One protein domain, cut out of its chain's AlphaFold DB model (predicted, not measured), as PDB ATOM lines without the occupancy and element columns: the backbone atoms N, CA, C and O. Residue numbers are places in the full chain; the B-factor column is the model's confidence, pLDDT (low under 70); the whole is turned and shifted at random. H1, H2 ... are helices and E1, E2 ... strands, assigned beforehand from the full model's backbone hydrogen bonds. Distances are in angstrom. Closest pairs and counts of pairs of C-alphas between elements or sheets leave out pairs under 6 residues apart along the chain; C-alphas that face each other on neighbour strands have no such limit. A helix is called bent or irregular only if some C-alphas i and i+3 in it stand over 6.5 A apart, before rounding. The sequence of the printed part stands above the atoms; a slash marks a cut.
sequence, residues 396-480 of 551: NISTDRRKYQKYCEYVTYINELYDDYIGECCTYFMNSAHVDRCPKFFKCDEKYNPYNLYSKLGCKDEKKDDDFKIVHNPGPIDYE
ATOM      1  N   ASN A 396      47.070 -15.544 -55.235       64.69
ATOM      2  CA  ASN A 396      46.133 -16.553 -55.728       64.69
ATOM      3  C   ASN A 396      45.991 -17.650 -54.660       64.69
ATOM      4  O   ASN A 396      46.834 -18.534 -54.544       64.69
ATOM      5  N   ILE A 397      44.966 -17.537 -53.818       61.41
ATOM      6  CA  ILE A 397      44.773 -18.381 -52.625       61.41
ATOM      7  C   ILE A 397      44.101 -19.723 -52.962       61.41
ATOM      8  O   ILE A 397      43.992 -20.595 -52.104       61.41
ATOM      9  N   SER A 398      43.705 -19.929 -54.224       57.44
ATOM     10  CA  SER A 398      42.910 -21.081 -54.674       57.44
ATOM     11  C   SER A 398      43.550 -22.462 -54.448       57.44
ATOM     12  O   SER A 398      42.853 -23.465 -54.568       57.44
ATOM     13  N   THR A 399      44.834 -22.550 -54.076       57.12
ATOM     14  CA  THR A 399      45.559 -23.827 -53.956       57.12
ATOM     15  C   THR A 399      46.075 -24.179 -52.552       57.12
ATOM     16  O   THR A 399      46.565 -25.291 -52.378       57.12
ATOM     17  N   ASP A 400      45.980 -23.302 -51.538       67.75
ATOM     18  CA  ASP A 400      46.508 -23.584 -50.184       67.75
ATOM     19  C   ASP A 400      45.548 -23.155 -49.058       67.75
ATOM     20  O   ASP A 400      45.547 -22.016 -48.577       67.75
ATOM     21  N   ARG A 401      44.761 -24.127 -48.579       70.06
ATOM     22  CA  ARG A 401      43.791 -23.961 -47.484       70.06
ATOM     23  C   ARG A 401      44.439 -23.536 -46.158       70.06
ATOM     24  O   ARG A 401      43.800 -22.842 -45.371       70.06
ATOM     25  N   ARG A 402      45.698 -23.916 -45.896       74.00
ATOM     26  CA  ARG A 402      46.409 -23.520 -44.665       74.00
ATOM     27  C   ARG A 402      46.830 -22.056 -44.729       74.00
ATOM     28  O   ARG A 402      46.779 -21.367 -43.714       74.00
ATOM     29  N   LYS A 403      47.229 -21.573 -45.907       73.50
ATOM     30  CA  LYS A 403      47.582 -20.164 -46.136       73.50
ATOM     31  C   LYS A 403      46.363 -19.242 -46.026       73.50
ATOM     32  O   LYS A 403      46.448 -18.199 -45.387       73.50
ATOM     33  N   TYR A 404      45.221 -19.676 -46.560       76.25
ATOM     34  CA  TYR A 404      43.930 -18.998 -46.406       76.25
ATOM     35  C   TYR A 404      43.574 -18.746 -44.933       76.25
ATOM     36  O   TYR A 404      43.343 -17.604 -44.541       76.25
ATOM     37  N   GLN A 405      43.602 -19.794 -44.104       80.06
ATOM     38  CA  GLN A 405      43.199 -19.693 -42.699       80.06
ATOM     39  C   GLN A 405      44.078 -18.696 -41.928       80.06
ATOM     40  O   GLN A 405      43.570 -17.876 -41.167       80.06
ATOM     41  N   LYS A 406      45.389 -18.691 -42.204       84.50
ATOM     42  CA  LYS A 406      46.345 -17.744 -41.609       84.50
ATOM     43  C   LYS A 406      46.042 -16.290 -41.969       84.50
ATOM     44  O   LYS A 406      46.118 -15.420 -41.104       84.50
ATOM     45  N   TYR A 407      45.705 -16.009 -43.228       87.31
ATOM     46  CA  TYR A 407      45.372 -14.646 -43.651       87.31
ATOM     47  C   TYR A 407      44.022 -14.190 -43.112       87.31
ATOM     48  O   TYR A 407      43.904 -13.035 -42.719       87.31
ATOM     49  N   CYS A 408      43.043 -15.087 -42.991       86.50
ATOM     50  CA  CYS A 408      41.785 -14.771 -42.322       86.50
ATOM     51  C   CYS A 408      41.995 -14.429 -40.838       86.50
ATOM     52  O   CYS A 408      41.469 -13.419 -40.369       86.50
ATOM     53  N   GLU A 409      42.816 -15.196 -40.109       87.25
ATOM     54  CA  GLU A 409      43.190 -14.880 -38.721       87.25
ATOM     55  C   GLU A 409      43.913 -13.529 -38.615       87.25
ATOM     56  O   GLU A 409      43.576 -12.704 -37.763       87.25
ATOM     57  N   TYR A 410      44.866 -13.269 -39.516       89.94
ATOM     58  CA  TYR A 410      45.593 -12.002 -39.582       89.94
ATOM     59  C   TYR A 410      44.671 -10.805 -39.832       89.94
ATOM     60  O   TYR A 410      44.717  -9.824 -39.092       89.94
ATOM     61  N   VAL A 411      43.802 -10.887 -40.839       91.25
ATOM     62  CA  VAL A 411      42.874  -9.807 -41.200       91.25
ATOM     63  C   VAL A 411      41.863  -9.555 -40.088       91.25
ATOM     64  O   VAL A 411      41.544  -8.404 -39.814       91.25
ATOM     65  N   THR A 412      41.406 -10.607 -39.405       89.94
ATOM     66  CA  THR A 412      40.506 -10.484 -38.249       89.94
ATOM     67  C   THR A 412      41.168  -9.709 -37.114       89.94
ATOM     68  O   THR A 412      40.581  -8.763 -36.597       89.94
ATOM     69  N   TYR A 413      42.420 -10.036 -36.788       90.62
ATOM     70  CA  TYR A 413      43.197  -9.288 -35.800       90.62
ATOM     71  C   TYR A 413      43.390  -7.817 -36.198       90.62
ATOM     72  O   TYR A 413      43.183  -6.915 -35.385       90.62
ATOM     73  N   ILE A 414      43.754  -7.561 -37.458       93.56
ATOM     74  CA  ILE A 414      43.927  -6.196 -37.965       93.56
ATOM     75  C   ILE A 414      42.610  -5.420 -37.947       93.56
ATOM     76  O   ILE A 414      42.638  -4.223 -37.684       93.56
ATOM     77  N   ASN A 415      41.468  -6.063 -38.189       92.81
ATOM     78  CA  ASN A 415      40.166  -5.401 -38.168       92.81
ATOM     79  C   ASN A 415      39.848  -4.784 -36.802       92.81
ATOM     80  O   ASN A 415      39.366  -3.656 -36.743       92.81
ATOM     81  N   GLU A 416      40.192  -5.480 -35.716       89.25
ATOM     82  CA  GLU A 416      40.065  -4.936 -34.360       89.25
ATOM     83  C   GLU A 416      40.943  -3.692 -34.172       89.25
ATOM     84  O   GLU A 416      40.462  -2.667 -33.698       89.25
ATOM     85  N   LEU A 417      42.213  -3.744 -34.593       90.38
ATOM     86  CA  LEU A 417      43.104  -2.581 -34.520       90.38
ATOM     87  C   LEU A 417      42.617  -1.435 -35.414       90.38
ATOM     88  O   LEU A 417      42.673  -0.272 -35.033       90.38
ATOM     89  N   TYR A 418      42.133  -1.739 -36.611       93.19
ATOM     90  CA  TYR A 418      41.669  -0.734 -37.553       93.19
ATOM     91  C   TYR A 418      40.463   0.030 -36.992       93.19
ATOM     92  O   TYR A 418      40.453   1.259 -37.029       93.19
ATOM     93  N   ASP A 419      39.504  -0.687 -36.398       89.75
ATOM     94  CA  ASP A 419      38.354  -0.129 -35.676       89.75
ATOM     95  C   ASP A 419      38.775   0.794 -34.529       89.75
ATOM     96  O   ASP A 419      38.235   1.888 -34.366       89.75
ATOM     97  N   ASP A 420      39.792   0.390 -33.770       83.75
ATOM     98  CA  ASP A 420      40.282   1.197 -32.666       83.75
ATOM     99  C   ASP A 420      40.948   2.492 -33.177       83.75
ATOM    100  O   ASP A 420      40.707   3.571 -32.639       83.75
ATOM    101  N   TYR A 421      41.740   2.464 -34.248       85.38
ATOM    102  CA  TYR A 421      42.496   3.655 -34.662       85.38
ATOM    103  C   TYR A 421      41.751   4.574 -35.643       85.38
ATOM    104  O   TYR A 421      42.052   5.772 -35.678       85.38
ATOM    105  N   ILE A 422      40.751   4.091 -36.393       87.19
ATOM    106  CA  ILE A 422      40.093   4.878 -37.454       87.19
ATOM    107  C   ILE A 422      39.485   6.193 -36.939       87.19
ATOM    108  O   ILE A 422      39.612   7.233 -37.586       87.19
ATOM    109  N   GLY A 423      38.882   6.182 -35.745       77.56
ATOM    110  CA  GLY A 423      38.246   7.362 -35.150       77.56
ATOM    111  C   GLY A 423      39.220   8.483 -34.780       77.56
ATOM    112  O   GLY A 423      38.867   9.661 -34.826       77.56
ATOM    113  N   GLU A 424      40.456   8.128 -34.428       80.81
ATOM    114  CA  GLU A 424      41.499   9.081 -34.031       80.81
ATOM    115  C   GLU A 424      42.379   9.486 -35.213       80.81
ATOM    116  O   GLU A 424      42.826  10.635 -35.298       80.81
ATOM    117  N   CYS A 425      42.604   8.551 -36.134       81.81
ATOM    118  CA  CYS A 425      43.536   8.711 -37.235       81.81
ATOM    119  C   CYS A 425      42.904   9.259 -38.515       81.81
ATOM    120  O   CYS A 425      43.654   9.735 -39.366       81.81
ATOM    121  N   CYS A 426      41.574   9.271 -38.640       82.62
ATOM    122  CA  CYS A 426      40.906   9.705 -39.864       82.62
ATOM    123  C   CYS A 426      39.967  10.889 -39.676       82.62
ATOM    124  O   CYS A 426      39.227  11.008 -38.704       82.62
ATOM    125  N   THR A 427      39.997  11.795 -40.649       81.81
ATOM    126  CA  THR A 427      39.020  12.876 -40.797       81.81
ATOM    127  C   THR A 427      38.424  12.805 -42.180       81.81
ATOM    128  O   THR A 427      39.169  12.885 -43.150       81.81
ATOM    129  N   TYR A 428      37.103  12.691 -42.253       82.19
ATOM    130  CA  TYR A 428      36.363  12.635 -43.507       82.19
ATOM    131  C   TYR A 428      35.589  13.930 -43.744       82.19
ATOM    132  O   TYR A 428      35.223  14.641 -42.799       82.19
ATOM    133  N   PHE A 429      35.349  14.212 -45.019       81.50
ATOM    134  CA  PHE A 429      34.588  15.348 -45.523       81.50
ATOM    135  C   PHE A 429      33.450  14.846 -46.417       81.50
ATOM    136  O   PHE A 429      33.531  13.761 -46.996       81.50
ATOM    137  N   MET A 430      32.386  15.635 -46.554       83.88
ATOM    138  CA  MET A 430      31.194  15.239 -47.319       83.88
ATOM    139  C   MET A 430      31.474  14.938 -48.796       83.88
ATOM    140  O   MET A 430      30.763  14.154 -49.417       83.88
ATOM    141  N   ASN A 431      32.520  15.527 -49.369       82.44
ATOM    142  CA  ASN A 431      32.944  15.288 -50.750       82.44
ATOM    143  C   ASN A 431      33.813  14.025 -50.919       82.44
ATOM    144  O   ASN A 431      34.523  13.914 -51.915       82.44
ATOM    145  N   SER A 432      33.792  13.097 -49.956       79.06
ATOM    146  CA  SER A 432      34.650  11.896 -49.907       79.06
ATOM    147  C   SER A 432      36.152  12.181 -49.769       79.06
ATOM    148  O   SER A 432      36.962  11.251 -49.785       79.06
ATOM    149  N   ALA A 433      36.559  13.443 -49.593       85.81
ATOM    150  CA  ALA A 433      37.930  13.748 -49.215       85.81
ATOM    151  C   ALA A 433      38.202  13.253 -47.791       85.81
ATOM    152  O   ALA A 433      37.310  13.203 -46.938       85.81
ATOM    153  N   HIS A 434      39.461  12.916 -47.526       87.50
ATOM    154  CA  HIS A 434      39.914  12.492 -46.210       87.50
ATOM    155  C   HIS A 434      41.313  13.024 -45.905       87.50
ATOM    156  O   HIS A 434      42.074  13.389 -46.801       87.50
ATOM    157  N   VAL A 435      41.638  13.078 -44.614       79.56
ATOM    158  CA  VAL A 435      42.962  13.443 -44.107       79.56
ATOM    159  C   VAL A 435      43.437  12.383 -43.121       79.56
ATOM    160  O   VAL A 435      42.780  12.128 -42.106       79.56
ATOM    161  N   ASP A 436      44.621  11.843 -43.402       84.62
ATOM    162  CA  ASP A 436      45.349  10.933 -42.525       84.62
ATOM    163  C   ASP A 436      46.022  11.738 -41.400       84.62
ATOM    164  O   ASP A 436      47.011  12.443 -41.614       84.62
ATOM    165  N   ARG A 437      45.506  11.637 -40.171       77.25
ATOM    166  CA  ARG A 437      46.128  12.239 -38.973       77.25
ATOM    167  C   ARG A 437      47.300  11.418 -38.439       77.25
ATOM    168  O   ARG A 437      48.154  11.959 -37.739       77.25
ATOM    169  N   CYS A 438      47.359  10.133 -38.791       84.50
ATOM    170  CA  CYS A 438      48.411   9.195 -38.396       84.50
ATOM    171  C   CYS A 438      49.173   8.630 -39.615       84.50
ATOM    172  O   CYS A 438      49.321   7.411 -39.728       84.50
ATOM    173  N   PRO A 439      49.711   9.469 -40.521       85.44
ATOM    174  CA  PRO A 439      50.197   9.035 -41.840       85.44
ATOM    175  C   PRO A 439      51.410   8.088 -41.793       85.44
ATOM    176  O   PRO A 439      51.817   7.543 -42.811       85.44
ATOM    177  N   LYS A 440      52.017   7.900 -40.615       86.69
ATOM    178  CA  LYS A 440      53.145   6.983 -40.411       86.69
ATOM    179  C   LYS A 440      52.736   5.516 -40.341       86.69
ATOM    180  O   LYS A 440      53.571   4.663 -40.604       86.69
ATOM    181  N   PHE A 441      51.506   5.216 -39.931       90.38
ATOM    182  CA  PHE A 441      51.082   3.831 -39.705       90.38
ATOM    183  C   PHE A 441      49.625   3.550 -40.038       90.38
ATOM    184  O   PHE A 441      49.238   2.389 -40.036       90.38
ATOM    185  N   PHE A 442      48.821   4.576 -40.322       92.75
ATOM    186  CA  PHE A 442      47.410   4.436 -40.650       92.75
ATOM    187  C   PHE A 442      47.092   5.116 -41.981       92.75
ATOM    188  O   PHE A 442      47.607   6.203 -42.247       92.75
ATOM    189  N   LYS A 443      46.222   4.498 -42.786       94.94
ATOM    190  CA  LYS A 443      45.687   5.064 -44.034       94.94
ATOM    191  C   LYS A 443      44.163   5.080 -43.979       94.94
ATOM    192  O   LYS A 443      43.570   4.050 -43.673       94.94
ATOM    193  N   CYS A 444      43.550   6.218 -44.300       91.06
ATOM    194  CA  CYS A 444      42.094   6.393 -44.244       91.06
ATOM    195  C   CYS A 444      41.374   6.077 -45.559       91.06
ATOM    196  O   CYS A 444      40.154   6.095 -45.613       91.06
ATOM    197  N   ASP A 445      42.099   5.797 -46.637       93.31
ATOM    198  CA  ASP A 445      41.480   5.378 -47.893       93.31
ATOM    199  C   ASP A 445      40.669   4.082 -47.683       93.31
ATOM    200  O   ASP A 445      41.214   3.059 -47.255       93.31
ATOM    201  N   GLU A 446      39.371   4.133 -48.010       90.62
ATOM    202  CA  GLU A 446      38.402   3.047 -47.815       90.62
ATOM    203  C   GLU A 446      38.846   1.722 -48.426       90.62
ATOM    204  O   GLU A 446      38.468   0.662 -47.922       90.62
ATOM    205  N   LYS A 447      39.687   1.743 -49.470       92.50
ATOM    206  CA  LYS A 447      40.208   0.505 -50.063       92.50
ATOM    207  C   LYS A 447      40.924  -0.361 -49.032       92.50
ATOM    208  O   LYS A 447      40.805  -1.584 -49.080       92.50
ATOM    209  N   TYR A 448      41.603   0.248 -48.060       94.81
ATOM    210  CA  TYR A 448      42.332  -0.480 -47.028       94.81
ATOM    211  C   TYR A 448      41.460  -0.921 -45.853       94.81
ATOM    212  O   TYR A 448      42.000  -1.462 -44.890       94.81
ATOM    213  N   ASN A 449      40.137  -0.752 -45.903       93.94
ATOM    214  CA  ASN A 449      39.261  -1.340 -44.896       93.94
ATOM    215  C   ASN A 449      39.479  -2.872 -44.849       93.94
ATOM    216  O   ASN A 449      39.359  -3.523 -45.895       93.94
ATOM    217  N   PRO A 450      39.801  -3.468 -43.681       94.62
ATOM    218  CA  PRO A 450      40.085  -4.901 -43.570       94.62
ATOM    219  C   PRO A 450      38.949  -5.804 -44.062       94.62
ATOM    220  O   PRO A 450      39.223  -6.908 -44.533       94.62
ATOM    221  N   TYR A 451      37.701  -5.319 -44.060       91.62
ATOM    222  CA  TYR A 451      36.566  -6.014 -44.669       91.62
ATOM    223  C   TYR A 451      36.787  -6.344 -46.151       91.62
ATOM    224  O   TYR A 451      36.445  -7.438 -46.597       91.62
ATOM    225  N   ASN A 452      37.405  -5.440 -46.918       90.88
ATOM    226  CA  ASN A 452      37.655  -5.659 -48.344       90.88
ATOM    227  C   ASN A 452      38.594  -6.846 -48.563       90.88
ATOM    228  O   ASN A 452      38.373  -7.668 -49.453       90.88
ATOM    229  N   LEU A 453      39.630  -6.949 -47.725       90.12
ATOM    230  CA  LEU A 453      40.562  -8.064 -47.778       90.12
ATOM    231  C   LEU A 453      39.884  -9.346 -47.287       90.12
ATOM    232  O   LEU A 453      39.935 -10.350 -47.986       90.12
ATOM    233  N   TYR A 454      39.172  -9.299 -46.159       88.81
ATOM    234  CA  TYR A 454      38.427 -10.436 -45.605       88.81
ATOM    235  C   TYR A 454      37.444 -11.046 -46.620       88.81
ATOM    236  O   TYR A 454      37.457 -12.254 -46.871       88.81
ATOM    237  N   SER A 455      36.645 -10.189 -47.260       86.94
ATOM    238  CA  SER A 455      35.666 -10.567 -48.281       86.94
ATOM    239  C   SER A 455      36.341 -11.166 -49.516       86.94
ATOM    240  O   SER A 455      35.961 -12.247 -49.967       86.94
ATOM    241  N   LYS A 456      37.407 -10.530 -50.026       87.00
ATOM    242  CA  LYS A 456      38.136 -11.019 -51.205       87.00
ATOM    243  C   LYS A 456      38.886 -12.328 -50.959       87.00
ATOM    244  O   LYS A 456      38.980 -13.148 -51.869       87.00
ATOM    245  N   LEU A 457      39.403 -12.538 -49.748       85.44
ATOM    246  CA  LEU A 457      39.996 -13.814 -49.349       85.44
ATOM    247  C   LEU A 457      38.943 -14.928 -49.285       85.44
ATOM    248  O   LEU A 457      39.305 -16.090 -49.429       85.44
ATOM    249  N   GLY A 458      37.662 -14.585 -49.104       82.06
ATOM    250  CA  GLY A 458      36.562 -15.533 -48.965       82.06
ATOM    251  C   GLY A 458      36.491 -16.154 -47.575       82.06
ATOM    252  O   GLY A 458      36.054 -17.296 -47.468       82.06
ATOM    253  N   CYS A 459      36.964 -15.451 -46.539       81.56
ATOM    254  CA  CYS A 459      36.948 -15.875 -45.137       81.56
ATOM    255  C   CYS A 459      35.501 -16.139 -44.680       81.56
ATOM    256  O   CYS A 459      34.770 -15.212 -44.359       81.56
ATOM    257  N   LYS A 460      35.040 -17.391 -44.721       71.56
ATOM    258  CA  LYS A 460      33.735 -17.817 -44.199       71.56
ATOM    259  C   LYS A 460      33.977 -19.066 -43.366       71.56
ATOM    260  O   LYS A 460      34.342 -20.100 -43.918       71.56
ATOM    261  N   ASP A 461      33.787 -18.964 -42.056       57.19
ATOM    262  CA  ASP A 461      33.825 -20.117 -41.157       57.19
ATOM    263  C   ASP A 461      32.403 -20.650 -40.948       57.19
ATOM    264  O   ASP A 461      31.531 -19.937 -40.463       57.19
ATOM    265  N   GLU A 462      32.176 -21.936 -41.226       50.47
ATOM    266  CA  GLU A 462      30.891 -22.636 -41.019       50.47
ATOM    267  C   GLU A 462      30.440 -22.709 -39.539       50.47
ATOM    268  O   GLU A 462      29.427 -23.333 -39.232       50.47
ATOM    269  N   LYS A 463      31.199 -22.134 -38.591       50.75
ATOM    270  CA  LYS A 463      31.007 -22.335 -37.141       50.75
ATOM    271  C   LYS A 463      30.999 -21.073 -36.275       50.75
ATOM    272  O   LYS A 463      30.945 -21.213 -35.053       50.75
ATOM    273  N   LYS A 464      31.051 -19.866 -36.843       50.81
ATOM    274  CA  LYS A 464      30.940 -18.625 -36.060       50.81
ATOM    275  C   LYS A 464      30.107 -17.591 -36.799       50.81
ATOM    276  O   LYS A 464      30.621 -16.837 -37.610       50.81
ATOM    277  N   ASP A 465      28.831 -17.578 -36.456       45.12
ATOM    278  CA  ASP A 465      27.844 -16.568 -36.839       45.12
ATOM    279  C   ASP A 465      27.960 -15.316 -35.939       45.12
ATOM    280  O   ASP A 465      26.967 -14.776 -35.466       45.12
ATOM    281  N   ASP A 466      29.194 -14.888 -35.646       55.47
ATOM    282  CA  ASP A 466      29.467 -13.542 -35.137       55.47
ATOM    283  C   ASP A 466      30.071 -12.776 -36.318       55.47
ATOM    284  O   ASP A 466      31.271 -12.881 -36.592       55.47
ATOM    285  N   ASP A 467      29.208 -12.090 -37.072       63.94
ATOM    286  CA  ASP A 467      29.540 -11.338 -38.283       63.94
ATOM    287  C   ASP A 467      30.828 -10.523 -38.106       63.94
ATOM    288  O   ASP A 467      30.947  -9.690 -37.202       63.94
ATOM    289  N   PHE A 468      31.804 -10.742 -38.992       76.75
ATOM    290  CA  PHE A 468      33.003  -9.910 -39.072       76.75
ATOM    291  C   PHE A 468      32.588  -8.432 -39.077       76.75
ATOM    292  O   PHE A 468      31.922  -7.964 -40.004       76.75
ATOM    293  N   LYS A 469      32.966  -7.693 -38.026       83.19
ATOM    294  CA  LYS A 469      32.530  -6.306 -37.832       83.19
ATOM    295  C   LYS A 469      32.995  -5.438 -39.000       83.19
ATOM    296  O   LYS A 469      34.195  -5.237 -39.182       83.19
ATOM    297  N   ILE A 470      32.054  -4.860 -39.742       84.62
ATOM    298  CA  ILE A 470      32.367  -3.832 -40.737       84.62
ATOM    299  C   ILE A 470      32.717  -2.546 -39.988       84.62
ATOM    300  O   ILE A 470      31.883  -1.968 -39.291       84.62
ATOM    301  N   VAL A 471      33.962  -2.098 -40.120       86.44
ATOM    302  CA  VAL A 471      34.407  -0.836 -39.525       86.44
ATOM    303  C   VAL A 471      33.879   0.320 -40.364       86.44
ATOM    304  O   VAL A 471      34.194   0.424 -41.551       86.44
ATOM    305  N   HIS A 472      33.079   1.187 -39.748       86.88
ATOM    306  CA  HIS A 472      32.509   2.359 -40.403       86.88
ATOM    307  C   HIS A 472      33.407   3.586 -40.255       86.88
ATOM    308  O   HIS A 472      34.035   3.805 -39.218       86.88
ATOM    309  N   ASN A 473      33.412   4.428 -41.285       85.25
ATOM    310  CA  ASN A 473      34.135   5.690 -41.255       85.25
ATOM    311  C   ASN A 473      33.514   6.665 -40.237       85.25
ATOM    312  O   ASN A 473      32.287   6.731 -40.111       85.25
ATOM    313  N   PRO A 474      34.334   7.472 -39.541       83.62
ATOM    314  CA  PRO A 474      33.872   8.621 -38.781       83.62
ATOM    315  C   PRO A 474      32.994   9.550 -39.621       83.62
ATOM    316  O   PRO A 474      33.269   9.796 -40.796       83.62
ATOM    317  N   GLY A 475      31.965  10.118 -38.988       78.69
ATOM    318  CA  GLY A 475      31.086  11.089 -39.635       78.69
ATOM    319  C   GLY A 475      31.855  12.315 -40.164       78.69
ATOM    320  O   GLY A 475      32.785  12.773 -39.488       78.69
ATOM    321  N   PRO A 476      31.472  12.876 -41.328       80.38
ATOM    322  CA  PRO A 476      32.149  14.034 -41.900       80.38
ATOM    323  C   PRO A 476      32.130  15.255 -40.980       80.38
ATOM    324  O   PRO A 476      31.084  15.627 -40.440       80.38
ATOM    325  N   ILE A 477      33.282  15.910 -40.813       73.88
ATOM    326  CA  ILE A 477      33.407  17.036 -39.870       73.88
ATOM    327  C   ILE A 477      32.758  18.329 -40.380       73.88
ATOM    328  O   ILE A 477      32.413  19.206 -39.591       73.88
ATOM    329  N   ASP A 478      32.592  18.453 -41.695       73.56
ATOM    330  CA  ASP A 478      32.037  19.614 -42.388       73.56
ATOM    331  C   ASP A 478      30.527  19.507 -42.625       73.56
ATOM    332  O   ASP A 478      29.913  20.469 -43.090       73.56
ATOM    333  N   TYR A 479      29.908  18.382 -42.249       75.88
ATOM    334  CA  TYR A 479      28.480  18.135 -42.442       75.88
ATOM    335  C   TYR A 479      27.611  19.270 -41.886       75.88
ATOM    336  O   TYR A 479      26.729  19.785 -42.573       75.88
ATOM    337  N   GLU A 480      27.881  19.713 -40.653       73.62
ATOM    338  CA  GLU A 480      27.097  20.773 -40.010       73.62
ATOM    339  C   GLU A 480      27.285  22.132 -40.698       73.62
ATOM    340  O   GLU A 480      26.321  22.884 -40.853       73.62
TER     341      GLU A 480
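Overview. This is residues 396 to 480 of the 551 residues of an uncharacterized protein of Plasmodium vivax India VII (UniProt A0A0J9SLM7). A small two-stranded hairpin, E1 and E2, sits at one end of a long helix, H1, which runs along the longest axis; the short helix H2 packs side by side on H1, and the last stretch, residues 458 to 480, runs back along the length to the hairpin end, with residues 462 to 467 sticking out. The printed part has 85 residues, with two named helices and two named strands in the order H1, E1, E2, H2; the sheet, order E1 - E2, is antiparallel. The class is mostly helix, though under half of the residues, 39 of 85, are in named elements. The whole is loose, with a radius of gyration of the C-alphas of 15.0 A, and elongated, spanning 47 by 27 by 20 A.

Arrangement. E1, residues 426 to 428, and E2, residues 434 to 436, form an antiparallel hairpin, their directions at 166 degrees. N 435 and O 427 are 2.9 A apart, within hydrogen-bond range. H1, residues 401 to 425, touches H2, residues 450 to 457, at a shallow tilt of 18 degrees, opposite ways; their closest C-alphas, those of Asn 415 and Pro 450, are 5.4 A apart. E1 and H2 are apart. Every O i to N i+4 pair is within hydrogen-bond range in H2, and 19 of 21 are in H1.

Along the chain. H1 begins at C-alpha 401, (43.791, -23.961, -47.484), and measures 34.2 A. It has a kink of 38 degrees near residue 419 and is irregular, but only just: C-alphas 420 and 423 are 7.0 A apart. E1 measures 6.5 A and E2 6.7 A. H2, 10.6 A long, ends at C-alpha 457, (39.996, -13.814, -49.349).

Size, cuts and confidence. The C-alphas farthest apart, those of Thr 399 and Glu 480, are 50.2 A apart. The printed part has no cut. The link from E2 to H2, 13 residues, is long. Residues 396 to 400 and 461 to 467 have pLDDT under 70.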